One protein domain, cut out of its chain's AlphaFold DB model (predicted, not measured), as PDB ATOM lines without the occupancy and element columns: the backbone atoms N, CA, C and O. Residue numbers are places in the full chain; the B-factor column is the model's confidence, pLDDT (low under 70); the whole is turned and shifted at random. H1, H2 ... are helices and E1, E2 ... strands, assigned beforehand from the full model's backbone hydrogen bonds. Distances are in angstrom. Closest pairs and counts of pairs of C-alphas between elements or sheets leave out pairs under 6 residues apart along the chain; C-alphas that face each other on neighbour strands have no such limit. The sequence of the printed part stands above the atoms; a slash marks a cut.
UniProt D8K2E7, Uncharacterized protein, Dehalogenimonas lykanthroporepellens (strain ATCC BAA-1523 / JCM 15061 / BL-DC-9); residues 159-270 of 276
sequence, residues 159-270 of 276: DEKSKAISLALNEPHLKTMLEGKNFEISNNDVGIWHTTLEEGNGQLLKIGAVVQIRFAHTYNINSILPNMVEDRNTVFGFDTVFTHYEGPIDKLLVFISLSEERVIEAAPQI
ATOM      1  N   ASP A 159      92.094 127.518 160.078       93.62
ATOM      2  CA  ASP A 159      92.709 128.843 160.004       93.62
ATOM      3  C   ASP A 159      94.226 128.753 160.195       93.62
ATOM      4  O   ASP A 159      94.980 129.359 159.435       93.62
ATOM      5  N   GLU A 160      94.692 127.928 161.139       95.56
ATOM      6  CA  GLU A 160      96.121 127.656 161.331       95.56
ATOM      7  C   GLU A 160      96.743 126.998 160.097       95.56
ATOM      8  O   GLU A 160      97.835 127.391 159.690       95.56
ATOM      9  N   LYS A 161      96.042 126.051 159.458       95.75
ATOM     10  CA  LYS A 161      96.493 125.438 158.201       95.75
ATOM     11  C   LYS A 161      96.648 126.475 157.093       95.75
ATOM     12  O   LYS A 161      97.709 126.572 156.482       95.75
ATOM     13  N   SER A 162      95.619 127.291 156.880       95.62
ATOM     14  CA  SER A 162      95.626 128.340 155.852       95.62
ATOM     15  C   SER A 162      96.742 129.361 156.104       95.62
ATOM     16  O   SER A 162      97.450 129.765 155.180       95.62
ATOM     17  N   LYS A 163      96.952 129.731 157.374       96.94
ATOM     18  CA  LYS A 163      98.052 130.599 157.800       96.94
ATOM     19  C   LYS A 163      99.415 129.959 157.532       96.94
ATOM     20  O   LYS A 163     100.279 130.623 156.972       96.94
ATOM     21  N   ALA A 164      99.604 128.686 157.873       97.88
ATOM     22  CA  ALA A 164     100.856 127.969 157.646       97.88
ATOM     23  C   ALA A 164     101.216 127.889 156.153       97.88
ATOM     24  O   ALA A 164     102.356 128.168 155.790       97.88
ATOM     25  N   ILE A 165     100.240 127.587 155.288       97.88
ATOM     26  CA  ILE A 165     100.423 127.593 153.827       97.88
ATOM     27  C   ILE A 165     100.846 128.987 153.352       97.88
ATOM     28  O   ILE A 165     101.818 129.122 152.614       97.88
ATOM     29  N   SER A 166     100.146 130.031 153.805       97.88
ATOM     30  CA  SER A 166     100.475 131.415 153.447       97.88
ATOM     31  C   SER A 166     101.894 131.797 153.876       97.88
ATOM     32  O   SER A 166     102.634 132.386 153.092       97.88
ATOM     33  N   LEU A 167     102.309 131.426 155.091       98.06
ATOM     34  CA  LEU A 167     103.663 131.674 155.586       98.06
ATOM     35  C   LEU A 167     104.719 130.929 154.759       98.06
ATOM     36  O   LEU A 167     105.719 131.532 154.379       98.06
ATOM     37  N   ALA A 168     104.479 129.659 154.423       97.81
ATOM     38  CA  ALA A 168     105.390 128.867 153.597       97.81
ATOM     39  C   ALA A 168     105.574 129.466 152.191       97.81
ATOM     40  O   ALA A 168     106.698 129.565 151.706       97.81
ATOM     41  N   LEU A 169     104.486 129.897 151.540       97.44
ATOM     42  CA  LEU A 169     104.526 130.433 150.172       97.44
ATOM     43  C   LEU A 169     105.057 131.873 150.085       97.44
ATOM     44  O   LEU A 169     105.487 132.302 149.014       97.44
ATOM     45  N   ASN A 170     105.017 132.623 151.188       97.31
ATOM     46  CA  ASN A 170     105.504 134.003 151.248       97.31
ATOM     47  C   ASN A 170     106.925 134.134 151.811       97.31
ATOM     48  O   ASN A 170     107.463 135.242 151.821       97.31
ATOM     49  N   GLU A 171     107.546 133.043 152.260       97.44
ATOM     50  CA  GLU A 171     108.942 133.065 152.689       97.44
ATOM     51  C   GLU A 171     109.850 133.370 151.476       97.44
ATOM     52  O   GLU A 171     109.753 132.676 150.461       97.44
ATOM     53  N   PRO A 172     110.693 134.423 151.517       96.44
ATOM     54  CA  PRO A 172     111.430 134.895 150.340       96.44
ATOM     55  C   PRO A 172     112.314 133.849 149.647       96.44
ATOM     56  O   PRO A 172     112.354 133.801 148.411       96.44
ATOM     57  N   HIS A 173     113.023 133.018 150.415       95.44
ATOM     58  CA  HIS A 173     113.918 132.005 149.859       95.44
ATOM     59  C   HIS A 173     113.137 130.862 149.201       95.44
ATOM     60  O   HIS A 173     113.465 130.448 148.087       95.44
ATOM     61  N   LEU A 174     112.052 130.409 149.830       96.62
ATOM     62  CA  LEU A 174     111.136 129.418 149.286       96.62
ATOM     63  C   LEU A 174     110.415 129.942 148.060       96.62
ATOM     64  O   LEU A 174     110.360 129.241 147.058       96.62
ATOM     65  N   LYS A 175     109.924 131.180 148.093       96.50
ATOM     66  CA  LYS A 175     109.266 131.802 146.946       96.50
ATOM     67  C   LYS A 175     110.179 131.792 145.724       96.50
ATOM     68  O   LYS A 175     109.777 131.291 144.680       96.50
ATOM     69  N   THR A 176     111.421 132.249 145.884       95.88
ATOM     70  CA  THR A 176     112.433 132.233 144.813       95.88
ATOM     71  C   THR A 176     112.710 130.808 144.331       95.88
ATOM     72  O   THR A 176     112.791 130.548 143.133       95.88
ATOM     73  N   MET A 177     112.821 129.849 145.253       95.81
ATOM     74  CA  MET A 177     113.045 128.446 144.908       95.81
ATOM     75  C   MET A 177     111.858 127.840 144.149       95.81
ATOM     76  O   MET A 177     112.077 127.062 143.226       95.81
ATOM     77  N   LEU A 178     110.620 128.201 144.480       96.81
ATOM     78  CA  LEU A 178     109.402 127.672 143.860       96.81
ATOM     79  C   LEU A 178     109.079 128.311 142.500       96.81
ATOM     80  O   LEU A 178     108.284 127.753 141.743       96.81
ATOM     81  N   GLU A 179     109.694 129.445 142.155       96.56
ATOM     82  CA  GLU A 179     109.475 130.111 140.870       96.56
ATOM     83  C   GLU A 179     109.732 129.167 139.681       96.56
ATOM     84  O   GLU A 179     110.740 128.452 139.600       96.56
ATOM     85  N   GLY A 180     108.769 129.149 138.753       96.31
ATOM     86  CA  GLY A 180     108.800 128.317 137.549       96.31
ATOM     87  C   GLY A 180     108.592 126.816 137.778       96.31
ATOM     88  O   GLY A 180     108.730 126.055 136.821       96.31
ATOM     89  N   LYS A 181     108.275 126.368 139.002       96.62
ATOM     90  CA  LYS A 181     108.049 124.950 139.320       96.62
ATOM     91  C   LYS A 181     106.567 124.662 139.485       96.62
ATOM     92  O   LYS A 181     105.839 125.410 140.128       96.62
ATOM     93  N   ASN A 182     106.144 123.526 138.948       97.12
ATOM     94  CA  ASN A 182     104.808 122.995 139.188       97.12
ATOM     95  C   ASN A 182     104.803 122.203 140.497       97.12
ATOM     96  O   ASN A 182     105.566 121.240 140.639       97.12
ATOM     97  N   PHE A 183     103.944 122.605 141.429       96.19
ATOM     98  CA  PHE A 183     103.774 121.960 142.723       96.19
ATOM     99  C   PHE A 183     102.313 121.987 143.174       96.19
ATOM    100  O   PHE A 183     101.518 122.808 142.716       96.19
ATOM    101  N   GLU A 184     101.988 121.096 144.104       92.69
ATOM    102  CA  GLU A 184     100.680 120.984 144.738       92.69
ATOM    103  C   GLU A 184     100.806 121.121 146.255       92.69
ATOM    104  O   GLU A 184     101.780 120.675 146.873       92.69
ATOM    105  N   ILE A 185      99.801 121.765 146.841       92.56
ATOM    106  CA  ILE A 185      99.656 121.965 148.277       92.56
ATOM    107  C   ILE A 185      98.174 122.126 148.612       92.56
ATOM    108  O   ILE A 185      97.446 122.872 147.953       92.56
ATOM    109  N   SER A 186      97.721 121.435 149.651       87.25
ATOM    110  CA  SER A 186      96.353 121.520 150.156       87.25
ATOM    111  C   SER A 186      96.332 121.573 151.684       87.25
ATOM    112  O   SER A 186      97.339 121.317 152.343       87.25
ATOM    113  N   ASN A 187      95.167 121.840 152.281       84.31
ATOM    114  CA  ASN A 187      94.996 121.737 153.739       84.31
ATOM    115  C   ASN A 187      95.286 120.323 154.279       84.31
ATOM    116  O   ASN A 187      95.666 120.176 155.443       84.31
ATOM    117  N   ASN A 188      95.153 119.290 153.442       84.62
ATOM    118  CA  ASN A 188      95.492 117.913 153.803       84.62
ATOM    119  C   ASN A 188      97.010 117.675 153.838       84.62
ATOM    120  O   ASN A 188      97.460 116.725 154.473       84.62
ATOM    121  N   ASP A 189      97.796 118.544 153.200       90.50
ATOM    122  CA  ASP A 189      99.260 118.512 153.227       90.50
ATOM    123  C   ASP A 189      99.842 119.317 154.401       90.50
ATOM    124  O   ASP A 189     101.058 119.487 154.497       90.50
ATOM    125  N   VAL A 190      98.991 119.808 155.310       93.75
ATOM    126  CA  VAL A 190      99.421 120.499 156.528       93.75
ATOM    127  C   VAL A 190      99.226 119.609 157.744       93.75
ATOM    128  O   VAL A 190      98.105 119.227 158.096       93.75
ATOM    129  N   GLY A 191     100.337 119.321 158.413       92.38
ATOM    130  CA  GLY A 191     100.383 118.570 159.647       92.38
ATOM    131  C   GLY A 191     100.754 119.372 160.886       92.38
ATOM    132  O   GLY A 191     101.028 120.568 160.826       92.38
ATOM    133  N   ILE A 192     100.744 118.688 162.030       93.38
ATOM    134  CA  ILE A 192     101.101 119.264 163.326       93.38
ATOM    135  C   ILE A 192     102.587 119.048 163.581       93.38
ATOM    136  O   ILE A 192     103.066 117.915 163.569       93.38
ATOM    137  N   TRP A 193     103.293 120.133 163.886       92.00
ATOM    138  CA  TRP A 193     104.613 120.056 164.493       92.00
ATOM    139  C   TRP A 193     104.456 120.119 166.014       92.00
ATOM    140  O   TRP A 193     103.890 121.078 166.552       92.00
ATOM    141  N   HIS A 194     104.911 119.081 166.713       90.56
ATOM    142  CA  HIS A 194     104.773 118.964 168.161       90.56
ATOM    143  C   HIS A 194     106.073 118.523 168.835       90.56
ATOM    144  O   HIS A 194     106.947 117.933 168.207       90.56
ATOM    145  N   THR A 195     106.157 118.756 170.142       85.12
ATOM    146  CA  THR A 195     107.226 118.260 171.021       85.12
ATOM    147  C   THR A 195     106.635 117.679 172.307       85.12
ATOM    148  O   THR A 195     105.448 117.860 172.581       85.12
ATOM    149  N   THR A 196     107.442 116.974 173.095       82.19
ATOM    150  CA  THR A 196     107.041 116.422 174.396       82.19
ATOM    151  C   THR A 196     107.511 117.342 175.513       82.19
ATOM    152  O   THR A 196     108.678 117.723 175.553       82.19
ATOM    153  N   LEU A 197     106.627 117.666 176.458       71.69
ATOM    154  CA  LEU A 197     107.025 118.347 177.689       71.69
ATOM    155  C   LEU A 197     107.589 117.319 178.677       71.69
ATOM    156  O   LEU A 197     106.840 116.485 179.192       71.69
ATOM    157  N   GLU A 198     108.895 117.380 178.963       67.81
ATOM    158  CA  GLU A 198     109.555 116.466 179.914       67.81
ATOM    159  C   GLU A 198     108.927 116.520 181.317       67.81
ATOM    160  O   GLU A 198     108.803 115.497 181.986       67.81
ATOM    161  N   GLU A 199     108.454 117.693 181.744       66.94
ATOM    162  CA  GLU A 199     107.860 117.899 183.072       66.94
ATOM    163  C   GLU A 199     106.359 117.534 183.145       66.94
ATOM    164  O   GLU A 199     105.761 117.564 184.218       66.94
ATOM    165  N   GLY A 200     105.726 117.175 182.019       54.38
ATOM    166  CA  GLY A 200     104.265 117.166 181.863       54.38
ATOM    167  C   GLY A 200     103.601 115.796 181.708       54.38
ATOM    168  O   GLY A 200     102.667 115.682 180.919       54.38
ATOM    169  N   ASN A 201     104.058 114.741 182.393       65.50
ATOM    170  CA  ASN A 201     103.537 113.365 182.224       65.50
ATOM    171  C   ASN A 201     103.572 112.867 180.760       65.50
ATOM    172  O   ASN A 201     102.756 112.037 180.356       65.50
ATOM    173  N   GLY A 202     104.489 113.405 179.950       71.75
ATOM    174  CA  GLY A 202     104.581 113.110 178.526       71.75
ATOM    175  C   GLY A 202     103.556 113.834 177.649       71.75
ATOM    176  O   GLY A 202     103.423 113.453 176.498       71.75
ATOM    177  N   GLN A 203     102.828 114.850 178.124       80.06
ATOM    178  CA  GLN A 203     101.930 115.636 177.265       80.06
ATOM    179  C   GLN A 203     102.659 116.213 176.040       80.06
ATOM    180  O   GLN A 203     103.790 116.698 176.140       80.06
ATOM    181  N   LEU A 204     101.987 116.166 174.886       85.69
ATOM    182  CA  LEU A 204     102.499 116.720 173.637       85.69
ATOM    183  C   LEU A 204     102.021 118.162 173.473       85.69
ATOM    184  O   LEU A 204     100.831 118.455 173.580       85.69
ATOM    185  N   LEU A 205     102.961 119.054 173.183       86.94
ATOM    186  CA  LEU A 205     102.710 120.454 172.883       86.94
ATOM    187  C   LEU A 205     102.762 120.662 171.371       86.94
ATOM    188  O   LEU A 205     103.770 120.351 170.740       86.94
ATOM    189  N   LYS A 206     101.700 121.239 170.800       91.06
ATOM    190  CA  LYS A 206     101.725 121.779 169.437       91.06
ATOM    191  C   LYS A 206     102.597 123.036 169.432       91.06
ATOM    192  O   LYS A 206     102.217 124.035 170.034       91.06
ATOM    193  N   ILE A 207     103.741 122.972 168.759       90.12
ATOM    194  CA  ILE A 207     104.684 124.096 168.617       90.12
ATOM    195  C   ILE A 207     104.575 124.769 167.247       90.12
ATOM    196  O   ILE A 207     105.009 125.905 167.073       90.12
ATOM    197  N   GLY A 208     103.919 124.118 166.285       94.44
ATOM    198  CA  GLY A 208     103.669 124.724 164.990       94.44
ATOM    199  C   GLY A 208     102.973 123.805 163.999       94.44
ATOM    200  O   GLY A 208     102.220 122.901 164.371       94.44
ATOM    201  N   ALA A 209     103.250 124.042 162.722       96.56
ATOM    202  CA  ALA A 209     102.725 123.265 161.610       96.56
ATOM    203  C   ALA A 209     103.859 122.753 160.717       96.56
ATOM    204  O   ALA A 209     104.909 123.385 160.614       96.56
ATOM    205  N   VAL A 210     103.625 121.632 160.043       96.75
ATOM    206  CA  VAL A 210     104.479 121.151 158.950       96.75
ATOM    207  C   VAL A 210     103.675 121.226 157.671       96.75
ATOM    208  O   VAL A 210     102.623 120.605 157.569       96.75
ATOM    209  N   VAL A 211     104.151 121.977 156.695       97.31
ATOM    210  CA  VAL A 211     103.531 122.109 155.382       97.31
ATOM    211  C   VAL A 211     104.314 121.265 154.392       97.31
ATOM    212  O   VAL A 211     105.522 121.430 154.245       97.31
ATOM    213  N   GLN A 212     103.637 120.364 153.695       96.62
ATOM    214  CA  GLN A 212     104.244 119.555 152.655       96.62
ATOM    215  C   GLN A 212     103.944 120.143 151.272       96.62
ATOM    216  O   GLN A 212     102.789 120.287 150.884       96.62
ATOM    217  N   ILE A 213     104.996 120.433 150.509       96.25
ATOM    218  CA  ILE A 213     104.906 120.849 149.106       96.25
ATOM    219  C   ILE A 213     105.375 119.680 148.246       96.25
ATOM    220  O   ILE A 213     106.503 119.207 148.409       96.25
ATOM    221  N   ARG A 214     104.512 119.194 147.350       95.31
ATOM    222  CA  ARG A 214     104.835 118.100 146.422       95.31
ATOM    223  C   ARG A 214     105.094 118.669 145.037       95.31
ATOM    224  O   ARG A 214     104.277 119.428 144.528       95.31
ATOM    225  N   PHE A 215     106.205 118.292 144.424       95.50
ATOM    226  CA  PHE A 215     106.522 118.697 143.061       95.50
ATOM    227  C   PHE A 215     105.935 117.710 142.050       95.50
ATOM    228  O   PHE A 215     105.879 116.510 142.302       95.50
ATOM    229  N   ALA A 216     105.533 118.211 140.879       93.88
ATOM    230  CA  ALA A 216     104.994 117.368 139.805       93.88
ATOM    231  C   ALA A 216     106.034 116.394 139.209       93.88
ATOM    232  O   ALA A 216     105.678 115.434 138.532       93.88
ATOM    233  N   HIS A 217     107.321 116.673 139.408       94.25
ATOM    234  CA  HIS A 217     108.448 115.823 139.034       94.25
ATOM    235  C   HIS A 217     109.666 116.185 139.886       94.25
ATOM    236  O   HIS A 217     109.684 117.229 140.538       94.25
ATOM    237  N   THR A 218     110.699 115.344 139.840       95.75
ATOM    238  CA  THR A 218     111.977 115.626 140.493       95.75
ATOM    239  C   THR A 218     112.638 116.859 139.880       95.75
ATOM    240  O   THR A 218     112.897 116.891 138.674       95.75
ATOM    241  N   TYR A 219     112.982 117.845 140.702       95.81
ATOM    242  CA  TYR A 219     113.782 119.000 140.293       95.81
ATOM    243  C   TYR A 219     115.168 118.931 140.919       95.81
ATOM    244  O   TYR A 219     115.286 118.672 142.109       95.81
ATOM    245  N   ASN A 220     116.216 119.244 140.156       96.50
ATOM    246  CA  ASN A 220     117.498 119.606 140.758       96.50
ATOM    247  C   ASN A 220     117.432 121.074 141.170       96.50
ATOM    248  O   ASN A 220     117.212 121.942 140.323       96.50
ATOM    249  N   ILE A 221     117.604 121.348 142.458       95.81
ATOM    250  CA  ILE A 221     117.628 122.710 142.981       95.81
ATOM    251  C   ILE A 221     119.027 123.079 143.454       95.81
ATOM    252  O   ILE A 221     119.800 122.227 143.876       95.81
ATOM    253  N   ASN A 222     119.322 124.370 143.381       96.19
ATOM    254  CA  ASN A 222     120.485 125.018 143.963       96.19
ATOM    255  C   ASN A 222     119.939 126.268 144.663       96.19
ATOM    256  O   ASN A 222     119.567 127.235 143.998       96.19
ATOM    257  N   SER A 223     119.753 126.189 145.980       95.81
ATOM    258  CA  SER A 223     119.051 127.222 146.743       95.81
ATOM    259  C   SER A 223     119.600 127.354 148.153       95.81
ATOM    260  O   SER A 223     120.152 126.419 148.722       95.81
ATOM    261  N   ILE A 224     119.397 128.528 148.735       96.38
ATOM    262  CA  ILE A 224     119.561 128.760 150.166       96.38
ATOM    263  C   ILE A 224     118.207 128.488 150.822       96.38
ATOM    264  O   ILE A 224     117.196 128.983 150.327       96.38
ATOM    265  N   LEU A 225     118.174 127.688 151.886       96.62
ATOM    266  CA  LEU A 225     116.951 127.300 152.590       96.62
ATOM    267  C   LEU A 225     117.079 127.581 154.095       96.62
ATOM    268  O   LEU A 225     118.177 127.430 154.643       96.62
ATOM    269  N   PRO A 226     115.985 127.979 154.773       96.25
ATOM    270  CA  PRO A 226     115.973 128.074 156.226       96.25
ATOM    271  C   PRO A 226     116.198 126.689 156.838       96.25
ATOM    272  O   PRO A 226     115.621 125.695 156.396       96.25
ATOM    273  N   ASN A 227     117.035 126.632 157.863       94.62
ATOM    274  CA  ASN A 227     117.396 125.427 158.584       94.62
ATOM    275  C   ASN A 227     117.322 125.696 160.086       94.62
ATOM    276  O   ASN A 227     117.921 126.655 160.586       94.62
ATOM    277  N   MET A 228     116.600 124.835 160.793       91.88
ATOM    278  CA  MET A 228     116.437 124.942 162.233       91.88
ATOM    279  C   MET A 228     117.741 124.584 162.941       91.88
ATOM    280  O   MET A 228     118.350 123.547 162.672       91.88
ATOM    281  N   VAL A 229     118.145 125.421 163.891       89.12
ATOM    282  CA  VAL A 229     119.204 125.110 164.848       89.12
ATOM    283  C   VAL A 229     118.633 125.283 166.245       89.12
ATOM    284  O   VAL A 229     118.014 126.296 166.564       89.12
ATOM    285  N   GLU A 230     118.815 124.263 167.074       82.31
ATOM    286  CA  GLU A 230     118.362 124.277 168.460       82.31
ATOM    287  C   GLU A 230     119.126 125.348 169.257       82.31
ATOM    288  O   GLU A 230     120.359 125.287 169.364       82.31
ATOM    289  N   ASP A 231     118.405 126.318 169.829       80.19
ATOM    290  CA  ASP A 231     118.987 127.258 170.784       80.19
ATOM    291  C   ASP A 231     119.010 126.613 172.168       80.19
ATOM    292  O   ASP A 231     118.010 126.521 172.877       80.19
ATOM    293  N   ARG A 232     120.204 126.204 172.595       74.62
ATOM    294  CA  ARG A 232     120.410 125.554 173.896       74.62
ATOM    295  C   ARG A 232     120.136 126.463 175.098       74.62
ATOM    296  O   ARG A 232     120.173 125.977 176.228       74.62
ATOM    297  N   ASN A 233     119.930 127.765 174.895       75.06
ATOM    298  CA  ASN A 233     119.676 128.716 175.979       75.06
ATOM    299  C   ASN A 233     118.188 128.877 176.305       75.06
ATOM    300  O   ASN A 233     117.847 129.521 177.299       75.06
ATOM    301  N   THR A 234     117.304 128.297 175.501       68.25
ATOM    302  CA  THR A 234     115.858 128.396 175.667       68.25
ATOM    303  C   THR A 234     115.237 127.004 175.611       68.25
ATOM    304  O   THR A 234     115.711 126.111 174.923       68.25
ATOM    305  N   VAL A 235     114.167 126.786 176.379       62.00
ATOM    306  CA  VAL A 235     113.540 125.451 176.486       62.00
ATOM    307  C   VAL A 235     112.855 125.037 175.169       62.00
ATOM    308  O   VAL A 235     112.675 123.851 174.922       62.00
ATOM    309  N   PHE A 236     112.504 126.005 174.311       65.81
ATOM    310  CA  PHE A 236     111.860 125.783 173.006       65.81
ATOM    311  C   PHE A 236     112.306 126.776 171.923       65.81
ATOM    312  O   PHE A 236     111.572 126.975 170.956       65.81
ATOM    313  N   GLY A 237     113.429 127.478 172.095       73.56
ATOM    314  CA  GLY A 237     113.854 128.434 171.077       73.56
ATOM    315  C   GLY A 237     114.575 127.733 169.943       73.56
ATOM    316  O   GLY A 237     115.403 126.836 170.128       73.56
ATOM    317  N   PHE A 238     114.223 128.169 168.747       81.00
ATOM    318  CA  PHE A 238     114.833 127.719 167.518       81.00
ATOM    319  C   PHE A 238     115.400 128.938 166.814       81.00
ATOM    320  O   PHE A 238     114.661 129.850 166.428       81.00
ATOM    321  N   ASP A 239     116.708 128.930 166.609       86.25
ATOM    322  CA  ASP A 239     117.316 129.848 165.667       86.25
ATOM    323  C   ASP A 239     117.143 129.297 164.253       86.25
ATOM    324  O   ASP A 239     117.102 128.085 164.016       86.25
ATOM    325  N   THR A 240     117.039 130.203 163.287       89.19
ATOM    326  CA  THR A 240     117.060 129.840 161.871       89.19
ATOM    327  C   THR A 240     118.364 130.316 161.276       89.19
ATOM    328  O   THR A 240     118.649 131.513 161.233       89.19
ATOM    329  N   VAL A 241     119.146 129.360 160.789       93.62
ATOM    330  CA  VAL A 241     120.282 129.634 159.913       93.62
ATOM    331  C   VAL A 241     119.881 129.326 158.481       93.62
ATOM    332  O   VAL A 241     118.910 128.618 158.231       93.62
ATOM    333  N   PHE A 242     120.630 129.853 157.527       95.06
ATOM    334  CA  PHE A 242     120.376 129.612 156.116       95.06
ATOM    335  C   PHE A 242     121.464 128.707 155.553       95.06
ATOM    336  O   PHE A 242     122.644 129.058 155.573       95.06
ATOM    337  N   THR A 243     121.058 127.537 155.063       94.88
ATOM    338  CA  THR A 243     121.966 126.514 154.540       94.88
ATOM    339  C   THR A 243     121.799 126.405 153.033       94.88
ATOM    340  O   THR A 243     120.685 126.420 152.510       94.88
ATOM    341  N   HIS A 244     122.917 126.299 152.319       96.69
ATOM    342  CA  HIS A 244     122.905 126.004 150.891       96.69
ATOM    343  C   HIS A 244     122.573 124.527 150.658       96.69
ATOM    344  O   HIS A 244     123.160 123.647 151.284       96.69
ATOM    345  N   TYR A 245     121.631 124.268 149.757       96.31
ATOM    346  CA  TYR A 245     121.263 122.938 149.302       96.31
ATOM    347  C   TYR A 245     121.407 122.852 147.785       96.31
ATOM    348  O   TYR A 245     120.868 123.682 147.045       96.31
ATOM    349  N   GLU A 246     122.091 121.803 147.334       96.81
ATOM    350  CA  GLU A 246     122.217 121.439 145.930       96.81
ATOM    351  C   GLU A 246     121.899 119.951 145.761       96.81
ATOM    352  O   GLU A 246     122.582 119.094 146.324       96.81
ATOM    353  N   GLY A 247     120.842 119.634 145.016       96.31
ATOM    354  CA  GLY A 247     120.427 118.248 144.823       96.31
ATOM    355  C   GLY A 247     119.011 118.071 144.275       96.31
ATOM    356  O   GLY A 247     118.286 119.055 144.084       96.31
ATOM    357  N   PRO A 248     118.618 116.816 143.995       96.62
ATOM    358  CA  PRO A 248     117.283 116.488 143.524       96.62
ATOM    359  C   PRO A 248     116.252 116.552 144.656       96.62
ATOM    360  O   PRO A 248     116.520 116.113 145.771       96.62
ATOM    361  N   ILE A 249     115.051 117.040 144.348       96.06
ATOM    362  CA  ILE A 249     113.907 117.088 145.263       96.06
ATOM    363  C   ILE A 249     112.624 116.665 144.554       96.06
ATOM    364  O   ILE A 249     112.353 117.102 143.437       96.06
ATOM    365  N   ASP A 250     111.810 115.869 145.241       95.00
ATOM    366  CA  ASP A 250     110.424 115.561 144.842       95.00
ATOM    367  C   ASP A 250     109.417 116.247 145.760       95.00
ATOM    368  O   ASP A 250     108.240 116.423 145.436       95.00
ATOM    369  N   LYS A 251     109.883 116.629 146.950       95.06
ATOM    370  CA  LYS A 251     109.043 117.122 148.023       95.06
ATOM    371  C   LYS A 251     109.832 118.042 148.942       95.06
ATOM    372  O   LYS A 251     111.030 117.851 149.148       95.06
ATOM    373  N   LEU A 252     109.142 119.002 149.539       96.31
ATOM    374  CA  LEU A 252     109.679 119.876 150.574       96.31
ATOM    375  C   LEU A 252     108.789 119.810 151.816       96.31
ATOM    376  O   LEU A 252     107.568 119.922 151.708       96.31
ATOM    377  N   LEU A 253     109.397 119.626 152.986       97.25
ATOM    378  CA  LEU A 253     108.727 119.779 154.276       97.25
ATOM    379  C   LEU A 253     109.106 121.133 154.869       97.25
ATOM    380  O   LEU A 253     110.277 121.381 155.131       97.25
ATOM    381  N   VAL A 254     108.125 122.004 155.069       97.81
ATOM    382  CA  VAL A 254     108.319 123.358 155.589       97.81
ATOM    383  C   VAL A 254     107.758 123.434 157.002       97.81
ATOM    384  O   VAL A 254     106.553 123.295 157.208       97.81
ATOM    385  N   PHE A 255     108.623 123.652 157.981       97.00
ATOM    386  CA  PHE A 255     108.256 123.774 159.386       97.00
ATOM    387  C   PHE A 255     107.960 125.237 159.709       97.00
ATOM    388  O   PHE A 255     108.780 126.125 159.469       97.00
ATOM    389  N   ILE A 256     106.774 125.485 160.255       97.12
ATOM    390  CA  ILE A 256     106.253 126.811 160.573       97.12
ATOM    391  C   ILE A 256     106.093 126.932 162.083       97.12
ATOM    392  O   ILE A 256     105.353 126.152 162.684       97.12
ATOM    393  N   SER A 257     106.690 127.965 162.677       94.81
ATOM    394  CA  SER A 257     106.312 128.409 164.018       94.81
ATOM    395  C   SER A 257     105.067 129.282 163.908       94.81
ATOM    396  O   SER A 257     105.098 130.368 163.327       94.81
ATOM    397  N   LEU A 258     103.943 128.798 164.442       92.44
ATOM    398  CA  LEU A 258     102.677 129.539 164.405       92.44
ATOM    399  C   LEU A 258     102.673 130.727 165.376       92.44
ATOM    400  O   LEU A 258     101.976 131.708 165.113       92.44
ATOM    401  N   SER A 259     103.441 130.642 166.469       91.88
ATOM    402  CA  SER A 259     103.592 131.710 167.463       91.88
ATOM    403  C   SER A 259     104.531 132.818 166.996       91.88
ATOM    404  O   SER A 259     104.288 133.979 167.302       91.88
ATOM    405  N   GLU A 260     105.587 132.470 166.259       93.00
ATOM    406  CA  GLU A 260     106.540 133.443 165.702       93.00
ATOM    407  C   GLU A 260     106.172 133.891 164.282       93.00
ATOM    408  O   GLU A 260     106.852 134.737 163.710       93.00
ATOM    409  N   GLU A 261     105.109 133.317 163.714       95.44
ATOM    410  CA  GLU A 261     104.588 133.623 162.379       95.44
ATOM    411  C   GLU A 261     105.654 133.564 161.274       95.44
ATOM    412  O   GLU A 261     105.709 134.422 160.394       95.44
ATOM    413  N   ARG A 262     106.512 132.537 161.304       95.50
ATOM    414  CA  ARG A 262     107.609 132.389 160.337       95.50
ATOM    415  C   ARG A 262     107.955 130.936 160.030       95.50
ATOM    416  O   ARG A 262     107.659 130.028 160.810       95.50
ATOM    417  N   VAL A 263     108.626 130.737 158.897       96.94
ATOM    418  CA  VAL A 263     109.294 129.474 158.559       96.94
ATOM    419  C   VAL A 263     110.539 129.314 159.431       96.94
ATOM    420  O   VAL A 263     111.334 130.244 159.557       96.94
ATOM    421  N   ILE A 264     110.696 128.133 160.022       95.69
ATOM    422  CA  ILE A 264     111.850 127.765 160.853       95.69
ATOM    423  C   ILE A 264     112.820 126.874 160.073       95.69
ATOM    424  O   ILE A 264     114.033 127.044 160.181       95.69
ATOM    425  N   GLU A 265     112.284 125.964 159.257       96.38
ATOM    426  CA  GLU A 265     113.054 125.009 158.461       96.38
ATOM    427  C   GLU A 265     112.331 124.670 157.161       96.38
ATOM    428  O   GLU A 265     111.102 124.601 157.114       96.38
ATOM    429  N   ALA A 266     113.103 124.409 156.114       97.56
ATOM    430  CA  ALA A 266     112.635 123.801 154.885       97.56
ATOM    431  C   ALA A 266     113.534 122.612 154.526       97.56
ATOM    432  O   ALA A 266     114.647 122.781 154.033       97.56
ATOM    433  N   ALA A 267     113.029 121.404 154.768       96.31
ATOM    434  CA  ALA A 267     113.752 120.155 154.590       96.31
ATOM    435  C   ALA A 267     113.419 119.519 153.224       96.31
ATOM    436  O   ALA A 267     112.297 119.026 153.027       96.31
ATOM    437  N   PRO A 268     114.359 119.512 152.260       95.88
ATOM    438  CA  PRO A 268     114.178 118.830 150.982       95.88
ATOM    439  C   PRO A 268     114.121 117.311 151.175       95.88
ATOM    440  O   PRO A 268     114.781 116.754 152.052       95.88
ATOM    441  N   GLN A 269     113.310 116.633 150.366       94.31
ATOM    442  CA  GLN A 269     113.109 115.186 150.410       94.31
ATOM    443  C   GLN A 269     113.096 114.608 148.989       94.31
ATOM    444  O   GLN A 269     112.483 115.170 148.076       94.31
ATOM    445  N   ILE A 270     113.737 113.451 148.832       88.81
ATOM    446  CA  ILE A 270     113.650 112.603 147.638       88.81
ATOM    447  C   ILE A 270     112.751 111.435 148.013       88.81
ATOM    448  O   ILE A 270     113.008 110.762 149.016       88.81
TER     449      ILE A 270
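What this domain is: This is residues 159 to 270 of the 276 residues of an uncharacterized protein of Dehalogenimonas lykanthroporepellens (strain ATCC BAA-1523 / JCM 15061 / BL-DC-9) (UniProt D8K2E7). A long two-stranded hairpin, E2 and E3, folds back on itself like a U, and E4 fits into the fold, in a strongly twisted sheet curled like part of a barrel. H1 crosses one face of this sheet, H2 packs on E2 on the same face, and E1 runs along the other edge from E4. The printed part has 112 residues with two named helices followed by four named strands, H1 H2 E1 E2 E3 E4; the sheet's order is E1 E2 E3 E4, antiparallel throughout, and the class is mixed, helices and strands. The whole is compact, with a radius of gyration of the C-alphas of 14.5 A, and has an elongated outline of 46 by 28 by 23 A.

Where its parts are: E2, residues 204 to 230, begins at C-alpha 204 (102.499, 116.720, 173.637), bends by 167 degrees at residue 220 and measures 18.3 A from first to last C-alpha. E3, residues 238 to 257, bends by 169 degrees at residue 249 and measures 9.2 A. E4, residues 262 to 269, measures 20.6 A and ends at C-alpha 269 (113.109, 115.186, 150.410). E1, residues 190 to 196, measures 19.8 A. H1, residues 159 to 170, measures 16.3 A from C-alpha 159 (92.709, 128.843, 160.004); H2, residues 172 to 178, measures 9.9 A.

How they stand to each other: The four strands form a meander, each strand the antiparallel neighbour of the one before. In the hairpin E2 and E3, N 211 and O 254 are 2.8 A apart and N 227 and O 241 2.8 A, within hydrogen-bond range. The hairpin E3 and E4 has N 255 and O 265 at 2.8 A; the hairpin E1 and E2 has N 191 and O 210 at 2.8 A. The closest C-alphas of E2 and E4, those of Asn 227 and Glu 265, are 4.4 A apart, while E1 and E4 are apart. H1 makes two layers with the sheet, a helix on one face of it, at a height of 8.6 A. H1 runs across the strands, at 73 degrees to E1 on the local plane; its closest C-alpha pair with E3 is Ala 164 and Ile 256, 6.2 A. H2 is on the same face at a height of 7.3 A; its closest C-alpha pair with E2 is His 173 and Leu 225, 6.2 A. H1 and H2 are close but not clearly touching and about perpendicular at 84 degrees, with the closest C-alphas, those of Leu 169 and Lys 175, 5.9 A apart. In both helices every O i to N i+4 pair is within hydrogen-bond range.

The domain as a whole: The two C-alphas farthest apart, those of Gly 180 and Asn 201, are 47.4 A apart. The printed part has no cut. The link from H2 to E1, 11 residues, is long, and its residues 183 to 184 pair antiparallel with residues 214 to 215 of E2. The mean pLDDT of the printed part is 91.1; residues 198 to 201 and 234 to 236 are under 70.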